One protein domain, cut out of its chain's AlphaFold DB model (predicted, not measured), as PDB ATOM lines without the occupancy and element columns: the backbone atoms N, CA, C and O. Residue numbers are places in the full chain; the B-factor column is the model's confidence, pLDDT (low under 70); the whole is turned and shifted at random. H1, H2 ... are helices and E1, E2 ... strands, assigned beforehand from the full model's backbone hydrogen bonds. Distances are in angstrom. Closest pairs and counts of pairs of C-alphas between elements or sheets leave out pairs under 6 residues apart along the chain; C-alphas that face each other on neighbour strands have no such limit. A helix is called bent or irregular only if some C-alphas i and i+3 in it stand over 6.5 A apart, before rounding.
ATOM      1  N   SER A 180     298.277 281.826 182.180       44.97
ATOM      2  CA  SER A 180     297.220 282.577 181.468       44.97
ATOM      3  C   SER A 180     296.836 282.030 180.080       44.97
ATOM      4  O   SER A 180     295.664 282.085 179.718       44.97
ATOM      5  N   VAL A 181     297.774 281.441 179.329       45.38
ATOM      6  CA  VAL A 181     297.476 280.786 178.033       45.38
ATOM      7  C   VAL A 181     296.810 279.424 178.237       45.38
ATOM      8  O   VAL A 181     295.909 279.059 177.496       45.38
ATOM      9  N   ALA A 182     297.202 278.677 179.273       43.19
ATOM     10  CA  ALA A 182     296.548 277.412 179.610       43.19
ATOM     11  C   ALA A 182     295.122 277.644 180.153       43.19
ATOM     12  O   ALA A 182     294.215 276.866 179.878       43.19
ATOM     13  N   HIS A 183     294.889 278.758 180.855       43.47
ATOM     14  CA  HIS A 183     293.602 279.084 181.481       43.47
ATOM     15  C   HIS A 183     292.528 279.562 180.490       43.47
ATOM     16  O   HIS A 183     291.336 279.357 180.731       43.47
ATOM     17  N   THR A 184     292.906 280.159 179.354       49.03
ATOM     18  CA  THR A 184     291.958 280.448 178.258       49.03
ATOM     19  C   THR A 184     291.577 279.183 177.482       49.03
ATOM     20  O   THR A 184     290.510 279.120 176.866       49.03
ATOM     21  N   HIS A 185     292.399 278.138 177.559       61.62
ATOM     22  CA  HIS A 185     292.278 276.908 176.789       61.62
ATOM     23  C   HIS A 185     291.839 275.729 177.669       61.62
ATOM     24  O   HIS A 185     292.602 274.834 178.002       61.62
ATOM     25  N   ARG A 186     290.544 275.705 178.006       64.25
ATOM     26  CA  ARG A 186     289.959 274.823 179.040       64.25
ATOM     27  C   ARG A 186     289.983 273.313 178.761       64.25
ATOM     28  O   ARG A 186     289.597 272.549 179.639       64.25
ATOM     29  N   THR A 187     290.347 272.857 177.559       80.25
ATOM     30  CA  THR A 187     290.305 271.418 177.233       80.25
ATOM     31  C   THR A 187     291.701 270.792 177.286       80.25
ATOM     32  O   THR A 187     292.644 271.402 176.779       80.25
ATOM     33  N   PRO A 188     291.857 269.549 177.788       82.31
ATOM     34  CA  PRO A 188     293.159 268.874 177.847       82.31
ATOM     35  C   PRO A 188     293.869 268.792 176.492       82.31
ATOM     36  O   PRO A 188     295.090 268.872 176.408       82.31
ATOM     37  N   ARG A 189     293.100 268.663 175.402       83.69
ATOM     38  CA  ARG A 189     293.640 268.667 174.040       83.69
ATOM     39  C   ARG A 189     294.240 270.020 173.662       83.69
ATOM     40  O   ARG A 189     295.299 270.042 173.053       83.69
ATOM     41  N   MET A 190     293.576 271.122 174.007       83.81
ATOM     42  CA  MET A 190     294.095 272.462 173.733       83.81
ATOM     43  C   MET A 190     295.337 272.767 174.571       83.81
ATOM     44  O   MET A 190     296.287 273.320 174.033       83.81
ATOM     45  N   VAL A 191     295.363 272.351 175.842       81.38
ATOM     46  CA  VAL A 191     296.551 272.478 176.705       81.38
ATOM     47  C   VAL A 191     297.754 271.766 176.083       81.38
ATOM     48  O   VAL A 191     298.796 272.388 175.919       81.38
ATOM     49  N   ARG A 192     297.586 270.519 175.615       85.12
ATOM     50  CA  ARG A 192     298.664 269.784 174.928       85.12
ATOM     51  C   ARG A 192     299.194 270.505 173.688       85.12
ATOM     52  O   ARG A 192     300.401 270.570 173.512       85.12
ATOM     53  N   ILE A 193     298.306 271.069 172.863       88.00
ATOM     54  CA  ILE A 193     298.714 271.861 171.692       88.00
ATOM     55  C   ILE A 193     299.521 273.088 172.137       88.00
ATOM     56  O   ILE A 193     300.551 273.386 171.546       88.00
ATOM     57  N   VAL A 194     299.085 273.801 173.182       83.38
ATOM     58  CA  VAL A 194     299.833 274.953 173.711       83.38
ATOM     59  C   VAL A 194     301.218 274.535 174.194       83.38
ATOM     60  O   VAL A 194     302.182 275.218 173.869       83.38
ATOM     61  N   ASP A 195     301.330 273.447 174.950       80.12
ATOM     62  CA  ASP A 195     302.611 272.991 175.498       80.12
ATOM     63  C   ASP A 195     303.578 272.540 174.396       80.12
ATOM     64  O   ASP A 195     304.753 272.903 174.424       80.12
ATOM     65  N   GLU A 196     303.076 271.839 173.378       83.62
ATOM     66  CA  GLU A 196     303.852 271.465 172.193       83.62
ATOM     67  C   GLU A 196     304.320 272.699 171.409       83.62
ATOM     68  O   GLU A 196     305.496 272.838 171.090       83.62
ATOM     69  N   LEU A 197     303.440 273.669 171.158       80.94
ATOM     70  CA  LEU A 197     303.845 274.898 170.473       80.94
ATOM     71  C   LEU A 197     304.812 275.739 171.312       80.94
ATOM     72  O   LEU A 197     305.671 276.418 170.754       80.94
ATOM     73  N   ARG A 198     304.696 275.713 172.642       75.38
ATOM     74  CA  ARG A 198     305.628 276.399 173.547       75.38
ATOM     75  C   ARG A 198     307.016 275.782 173.509       75.38
ATOM     76  O   ARG A 198     307.978 276.540 173.572       75.38
ATOM     77  N   SER A 199     307.138 274.460 173.405       73.00
ATOM     78  CA  SER A 199     308.455 273.817 173.324       73.00
ATOM     79  C   SER A 199     309.175 274.137 172.010       73.00
ATOM     80  O   SER A 199     310.401 274.196 171.989       73.00
ATOM     81  N   ILE A 200     308.421 274.416 170.941       75.81
ATOM     82  CA  ILE A 200     308.956 274.732 169.609       75.81
ATOM     83  C   ILE A 200     309.206 276.238 169.433       75.81
ATOM     84  O   ILE A 200     310.278 276.659 169.010       75.81
ATOM     85  N   GLN A 201     308.212 277.070 169.754       76.25
ATOM     86  CA  GLN A 201     308.211 278.514 169.485       76.25
ATOM     87  C   GLN A 201     308.646 279.357 170.699       76.25
ATOM     88  O   GLN A 201     308.976 280.540 170.572       76.25
ATOM     89  N   GLY A 202     308.598 278.788 171.903       70.44
ATOM     90  CA  GLY A 202     308.685 279.535 173.153       70.44
ATOM     91  C   GLY A 202     307.401 280.308 173.484       70.44
ATOM     92  O   GLY A 202     306.343 280.153 172.876       70.44
ATOM     93  N   LEU A 203     307.485 281.179 174.494       66.94
ATOM     94  CA  LEU A 203     306.328 281.913 175.037       66.94
ATOM     95  C   LEU A 203     305.963 283.192 174.259       66.94
ATOM     96  O   LEU A 203     304.950 283.834 174.555       66.94
ATOM     97  N   SER A 204     306.802 283.603 173.312       69.38
ATOM     98  CA  SER A 204     306.649 284.854 172.566       69.38
ATOM     99  C   SER A 204     305.741 284.677 171.352       69.38
ATOM    100  O   SER A 204     305.767 283.639 170.703       69.38
ATOM    101  N   CYS A 205     304.990 285.725 171.006       74.19
ATOM    102  CA  CYS A 205     304.164 285.785 169.797       74.19
ATOM    103  C   CYS A 205     304.996 285.477 168.546       74.19
ATOM    104  O   CYS A 205     305.991 286.165 168.308       74.19
ATOM    105  N   GLY A 206     304.550 284.504 167.748       75.25
ATOM    106  CA  GLY A 206     305.253 284.000 166.565       75.25
ATOM    107  C   GLY A 206     305.386 285.013 165.432       75.25
ATOM    108  O   GLY A 206     306.295 284.892 164.629       75.25
ATOM    109  N   ALA A 207     304.532 286.042 165.400       77.00
ATOM    110  CA  ALA A 207     304.642 287.127 164.430       77.00
ATOM    111  C   ALA A 207     305.475 288.305 164.962       77.00
ATOM    112  O   ALA A 207     306.515 288.662 164.428       77.00
ATOM    113  N   CYS A 208     305.021 288.987 166.020       71.12
ATOM    114  CA  CYS A 208     305.658 290.253 166.406       71.12
ATOM    115  C   CYS A 208     306.885 290.092 167.317       71.12
ATOM    116  O   CYS A 208     307.686 291.033 167.414       71.12
ATOM    117  N   HIS A 209     306.981 288.969 168.037       69.38
ATOM    118  CA  HIS A 209     307.935 288.697 169.120       69.38
ATOM    119  C   HIS A 209     307.975 289.751 170.248       69.38
ATOM    120  O   HIS A 209     308.890 289.763 171.063       69.38
ATOM    121  N   LYS A 210     306.987 290.659 170.319       56.38
ATOM    122  CA  LYS A 210     306.940 291.756 171.310       56.38
ATOM    123  C   LYS A 210     306.084 291.443 172.538       56.38
ATOM    124  O   LYS A 210     306.158 292.159 173.530       56.38
ATOM    125  N   GLN A 211     305.190 290.461 172.443       58.59
ATOM    126  CA  GLN A 211     304.217 290.125 173.484       58.59
ATOM    127  C   GLN A 211     304.218 288.624 173.741       58.59
ATOM    128  O   GLN A 211     304.614 287.855 172.866       58.59
ATOM    129  N   LEU A 212     303.730 288.223 174.916       64.75
ATOM    130  CA  LEU A 212     303.426 286.818 175.163       64.75
ATOM    131  C   LEU A 212     302.298 286.373 174.248       64.75
ATOM    132  O   LEU A 212     301.350 287.128 174.002       64.75
ATOM    133  N   SER A 213     302.412 285.145 173.773       71.81
ATOM    134  CA  SER A 213     301.318 284.496 173.082       71.81
ATOM    135  C   SER A 213     300.195 284.183 174.052       71.81
ATOM    136  O   SER A 213     300.447 283.824 175.195       71.81
ATOM    137  N   THR A 214     298.960 284.330 173.593       77.19
ATOM    138  CA  THR A 214     297.743 284.086 174.381       77.19
ATOM    139  C   THR A 214     296.698 283.287 173.612       77.19
ATOM    140  O   THR A 214     295.673 282.930 174.188       77.19
ATOM    141  N   VAL A 215     296.937 283.026 172.323       83.38
ATOM    142  CA  VAL A 215     295.997 282.385 171.404       83.38
ATOM    143  C   VAL A 215     296.753 281.385 170.531       83.38
ATOM    144  O   VAL A 215     297.854 281.686 170.061       83.38
ATOM    145  N   ILE A 216     296.159 280.211 170.315       91.56
ATOM    146  CA  ILE A 216     296.572 279.283 169.257       91.56
ATOM    147  C   ILE A 216     295.997 279.789 167.936       91.56
ATOM    148  O   ILE A 216     294.783 279.760 167.720       91.56
ATOM    149  N   ASP A 217     296.884 280.239 167.064       94.00
ATOM    150  CA  ASP A 217     296.545 280.682 165.726       94.00
ATOM    151  C   ASP A 217     296.496 279.487 164.768       94.00
ATOM    152  O   ASP A 217     297.302 278.551 164.846       94.00
ATOM    153  N   HIS A 218     295.519 279.504 163.872       94.19
ATOM    154  CA  HIS A 218     295.281 278.435 162.920       94.19
ATOM    155  C   HIS A 218     294.709 278.999 161.629       94.19
ATOM    156  O   HIS A 218     294.049 280.033 161.617       94.19
ATOM    157  N   ASP A 219     294.970 278.294 160.541       91.94
ATOM    158  CA  ASP A 219     294.387 278.593 159.251       91.94
ATOM    159  C   ASP A 219     292.891 278.248 159.266       91.94
ATOM    160  O   ASP A 219     292.496 277.119 159.579       91.94
ATOM    161  N   HIS A 220     292.054 279.231 158.940       88.75
ATOM    162  CA  HIS A 220     290.602 279.087 159.006       88.75
ATOM    163  C   HIS A 220     290.017 278.188 157.894       88.75
ATOM    164  O   HIS A 220     288.918 277.660 158.036       88.75
ATOM    165  N   ALA A 221     290.744 277.939 156.800       88.19
ATOM    166  CA  ALA A 221     290.273 277.060 155.724       88.19
ATOM    167  C   ALA A 221     290.573 275.577 156.008       88.19
ATOM    168  O   ALA A 221     289.758 274.693 155.752       88.19
ATOM    169  N   THR A 222     291.749 275.290 156.559       89.50
ATOM    170  CA  THR A 222     292.282 273.931 156.747       89.50
ATOM    171  C   THR A 222     292.212 273.452 158.195       89.50
ATOM    172  O   THR A 222     292.374 272.257 158.466       89.50
ATOM    173  N   SER A 223     291.965 274.370 159.136       91.06
ATOM    174  CA  SER A 223     292.086 274.167 160.586       91.06
ATOM    175  C   SER A 223     293.491 273.767 161.046       91.06
ATOM    176  O   SER A 223     293.649 273.262 162.162       91.06
ATOM    177  N   MET A 224     294.511 273.944 160.205       93.62
ATOM    178  CA  MET A 224     295.894 273.636 160.556       93.62
ATOM    179  C   MET A 224     296.429 274.718 161.484       93.62
ATOM    180  O   MET A 224     296.340 275.908 161.191       93.62
ATOM    181  N   VAL A 225     296.965 274.305 162.626       94.81
ATOM    182  CA  VAL A 225     297.602 275.220 163.570       94.81
ATOM    183  C   VAL A 225     298.863 275.784 162.926       94.81
ATOM    184  O   VAL A 225     299.656 275.033 162.366       94.81
ATOM    185  N   ARG A 226     299.031 277.104 163.011       95.50
ATOM    186  CA  ARG A 226     300.201 277.824 162.490       95.50
ATOM    187  C   ARG A 226     301.187 278.164 163.607       95.50
ATOM    188  O   ARG A 226     302.392 278.128 163.391       95.50
ATOM    189  N   GLY A 227     300.700 278.429 164.820       94.69
ATOM    190  CA  GLY A 227     301.559 278.754 165.953       94.69
ATOM    191  C   GLY A 227     300.824 279.431 167.101       94.69
ATOM    192  O   GLY A 227     299.600 279.380 167.219       94.69
ATOM    193  N   LEU A 228     301.593 280.071 167.976       86.00
ATOM    194  CA  LEU A 228     301.080 280.842 169.102       86.00
ATOM    195  C   LEU A 228     301.214 282.344 168.819       86.00
ATOM    196  O   LEU A 228     302.315 282.849 168.592       86.00
ATOM    197  N   LEU A 229     300.115 283.091 168.897       82.00
ATOM    198  CA  LEU A 229     300.104 284.543 168.705       82.00
ATOM    199  C   LEU A 229     299.577 285.269 169.944       82.00
ATOM    200  O   LEU A 229     298.844 284.725 170.770       82.00
ATOM    201  N   CYS A 230     299.946 286.542 170.087       78.00
ATOM    202  CA  CYS A 230     299.218 287.438 170.980       78.00
ATOM    203  C   CYS A 230     297.897 287.856 170.322       78.00
ATOM    204  O   CYS A 230     297.825 287.975 169.097       78.00
ATOM    205  N   THR A 231     296.873 288.157 171.124       79.38
ATOM    206  CA  THR A 231     295.535 288.523 170.617       79.38
ATOM    207  C   THR A 231     295.549 289.600 169.516       79.38
ATOM    208  O   THR A 231     294.898 289.387 168.497       79.38
ATOM    209  N   PRO A 232     296.309 290.717 169.618       77.25
ATOM    210  CA  PRO A 232     296.338 291.717 168.546       77.25
ATOM    211  C   PRO A 232     296.887 291.197 167.213       77.25
ATOM    212  O   PRO A 232     296.395 291.591 166.163       77.25
ATOM    213  N   CYS A 233     297.913 290.340 167.245       79.12
ATOM    214  CA  CYS A 233     298.465 289.756 166.025       79.12
ATOM    215  C   CYS A 233     297.508 288.722 165.441       79.12
ATOM    216  O   CYS A 233     297.270 288.761 164.245       79.12
ATOM    217  N   ASN A 234     296.901 287.877 166.279       90.00
ATOM    218  CA  ASN A 234     295.928 286.877 165.836       90.00
ATOM    219  C   ASN A 234     294.727 287.499 165.108       90.00
ATOM    220  O   ASN A 234     294.211 286.912 164.173       90.00
ATOM    221  N   VAL A 235     294.266 288.682 165.528       83.25
ATOM    222  CA  VAL A 235     293.150 289.376 164.857       83.25
ATOM    223  C   VAL A 235     293.564 289.963 163.503       83.25
ATOM    224  O   VAL A 235     292.744 290.057 162.600       83.25
ATOM    225  N   ALA A 236     294.820 290.390 163.358       80.25
ATOM    226  CA  ALA A 236     295.278 291.135 162.185       80.25
ATOM    227  C   ALA A 236     295.990 290.275 161.130       80.25
ATOM    228  O   ALA A 236     296.108 290.713 159.987       80.25
ATOM    229  N   VAL A 237     296.507 289.102 161.510       83.50
ATOM    230  CA  VAL A 237     297.442 288.320 160.687       83.50
ATOM    231  C   VAL A 237     296.842 287.926 159.335       83.50
ATOM    232  O   VAL A 237     297.493 288.138 158.317       83.50
ATOM    233  N   ASP A 238     295.577 287.498 159.302       82.69
ATOM    234  CA  ASP A 238     294.891 287.088 158.066       82.69
ATOM    235  C   ASP A 238     294.527 288.267 157.149       82.69
ATOM    236  O   ASP A 238     294.243 288.082 155.971       82.69
ATOM    237  N   SER A 239     294.534 289.498 157.668       78.56
ATOM    238  CA  SER A 239     294.262 290.709 156.877       78.56
ATOM    239  C   SER A 239     295.527 291.322 156.274       78.56
ATOM    240  O   SER A 239     295.469 292.410 155.701       78.56
ATOM    241  N   CYS A 240     296.692 290.691 156.446       75.19
ATOM    242  CA  CYS A 240     297.940 291.239 155.941       75.19
ATOM    243  C   CYS A 240     298.037 291.080 154.412       75.19
ATOM    244  O   CYS A 240     298.035 289.952 153.932       75.19
ATOM    245  N   PRO A 241     298.193 292.172 153.636       67.00
ATOM    246  CA  PRO A 241     298.295 292.083 152.178       67.00
ATOM    247  C   PRO A 241     299.725 291.806 151.686       67.00
ATOM    248  O   PRO A 241     299.949 291.663 150.487       67.00
ATOM    249  N   HIS A 242     300.717 291.812 152.580       72.19
ATOM    250  CA  HIS A 242     302.118 291.671 152.194       72.19
ATOM    251  C   HIS A 242     302.466 290.205 151.938       72.19
ATOM    252  O   HIS A 242     302.140 289.340 152.745       72.19
ATOM    253  N   LEU A 243     303.215 289.952 150.865       64.62
ATOM    254  CA  LEU A 243     303.733 288.622 150.536       64.62
ATOM    255  C   LEU A 243     305.047 288.298 151.268       64.62
ATOM    256  O   LEU A 243     305.366 287.132 151.468       64.62
ATOM    257  N   SER A 244     305.819 289.311 151.676       70.25
ATOM    258  CA  SER A 244     307.083 289.161 152.414       70.25
ATOM    259  C   SER A 244     307.492 290.465 153.118       70.25
ATOM    260  O   SER A 244     306.828 291.495 152.975       70.25
ATOM    261  N   GLY A 245     308.576 290.427 153.906       53.03
ATOM    262  CA  GLY A 245     309.228 291.620 154.473       53.03
ATOM    263  C   GLY A 245     308.464 292.305 155.612       53.03
ATOM    264  O   GLY A 245     308.848 293.382 156.081       53.03
ATOM    265  N   CYS A 246     307.373 291.691 156.074       72.25
ATOM    266  CA  CYS A 246     306.696 292.081 157.297       72.25
ATOM    267  C   CYS A 246     306.480 290.860 158.205       72.25
ATOM    268  O   CYS A 246     306.326 289.746 157.699       72.25
ATOM    269  N   PRO A 247     306.364 291.061 159.530       68.25
ATOM    270  CA  PRO A 247     306.324 289.940 160.469       68.25
ATOM    271  C   PRO A 247     305.097 289.026 160.328       68.25
ATOM    272  O   PRO A 247     305.138 287.877 160.745       68.25
ATOM    273  N   PHE A 248     303.990 289.524 159.764       74.31
ATOM    274  CA  PHE A 248     302.812 288.692 159.491       74.31
ATOM    275  C   PHE A 248     303.031 287.799 158.274       74.31
ATOM    276  O   PHE A 248     302.766 286.609 158.350       74.31
ATOM    277  N   ALA A 249     303.575 288.354 157.191       70.69
ATOM    278  CA  ALA A 249     303.896 287.596 155.990       70.69
ATOM    279  C   ALA A 249     304.958 286.522 156.268       70.69
ATOM    280  O   ALA A 249     304.812 285.385 155.844       70.69
ATOM    281  N   GLU A 250     305.999 286.856 157.035       77.00
ATOM    282  CA  GLU A 250     307.035 285.898 157.449       77.00
ATOM    283  C   GLU A 250     306.450 284.753 158.280       77.00
ATOM    284  O   GLU A 250     306.714 283.590 157.991       77.00
ATOM    285  N   TYR A 251     305.590 285.075 159.248       87.31
ATOM    286  CA  TYR A 251     304.874 284.080 160.043       87.31
ATOM    287  C   TYR A 251     303.953 283.187 159.194       87.31
ATOM    288  O   TYR A 251     303.896 281.984 159.421       87.31
ATOM    289  N   LEU A 252     303.240 283.751 158.215       85.12
ATOM    290  CA  LEU A 252     302.347 282.988 157.337       85.12
ATOM    291  C   LEU A 252     303.112 282.096 156.351       85.12
ATOM    292  O   LEU A 252     302.667 280.988 156.067       85.12
ATOM    293  N   ASN A 253     304.260 282.558 155.852       84.81
ATOM    294  CA  ASN A 253     305.101 281.803 154.923       84.81
ATOM    295  C   ASN A 253     305.918 280.704 155.620       84.81
ATOM    296  O   ASN A 253     306.272 279.713 154.987       84.81
ATOM    297  N   ALA A 254     306.238 280.889 156.902       87.06
ATOM    298  CA  ALA A 254     307.022 279.955 157.704       87.06
ATOM    299  C   ALA A 254     306.419 279.803 159.118       87.06
ATOM    300  O   ALA A 254     307.019 280.250 160.102       87.06
TER     301      ALA A 254
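Overview. This is residues 180 to 254 of the 268 residues of an uncharacterized protein of Brachybacterium avium (UniProt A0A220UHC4). A small two-stranded hairpin, E1 and E2, stands in the middle, with helices at both of its sides: H2, with short H1 beside part of it, lies on one side, and H3, followed by H4, on the other. A long loop of residues 202 to 214 arches past the end of the hairpin where E1 begins and E2 ends, and the turn of residues 219 to 224 makes the opposite end. The printed part has 75 residues with four named helices and two named strands, in the order H1 H2 E1 E2 H3 H4; the sheet is E1 - E2, antiparallel, and the class is mixed, helices and strands. The whole is compact, with a radius of gyration of the C-alphas of 11.9 A and spans of 35 by 27 by 20 A.

Arrangement. Start with H1, residues 180 to 184, and H2, residues 188 to 201: they only just touch, with 3 pairs of C-alphas within 8 A, made by residues 191 to 194 of H2; the closest are Ala 182 and Val 191, 5.7 A apart. Next look at E1, residues 215 to 218, and E2, residues 225 to 229, a hairpin of antiparallel strands at 149 degrees; N 215 and O 229 are 3.0 A apart and N 217 and O 227 are 2.9 A apart, both within hydrogen-bond range. The closest C-alphas of H2 and E2 are those of Leu 197 and Gly 227, 6.4 A apart. For E1 and H3, residues 231 to 239, the closest C-alphas are those of Val 215 and Thr 231, at 6.2 A. H3 and H4, residues 247 to 253, only just touch, with 3 pairs of C-alphas within 8 A, the closest those of Val 237 and Phe 248 at 5.5 A; they run the same way at a steep tilt of 60 degrees. H2 is apart from H3 and from H4. In H1, H2 and H4 every O i to N i+4 pair is within hydrogen-bond range; in H3 3 of 5 are.

Along the chain. Find C-alpha 180 at (297.220, 282.577, 181.468), where H1 begins its 6.5 A. H2 starts at C-alpha 188, (293.159, 268.874, 177.847), and runs 19.7 A. E1 measures 9.4 A and E2 10.9 A. H3 measures 14.0 A and is irregular: C-alphas 235 and 238 are 7.4 A apart. H4, 9.9 A, ends at C-alpha 253, (305.101, 281.803, 154.923).

Size, cuts and confidence. The C-alphas of Pro 188 and Gly 245, the two farthest apart, are 36.4 A from each other. The printed part has no cut, and the link from H2 to E1, 13 residues, is long. Mean pLDDT of the printed part is 76.6; look for values under 70 at residues 180 to 186, 203 to 204, 209 to 212, 241, 243, 245 and 247.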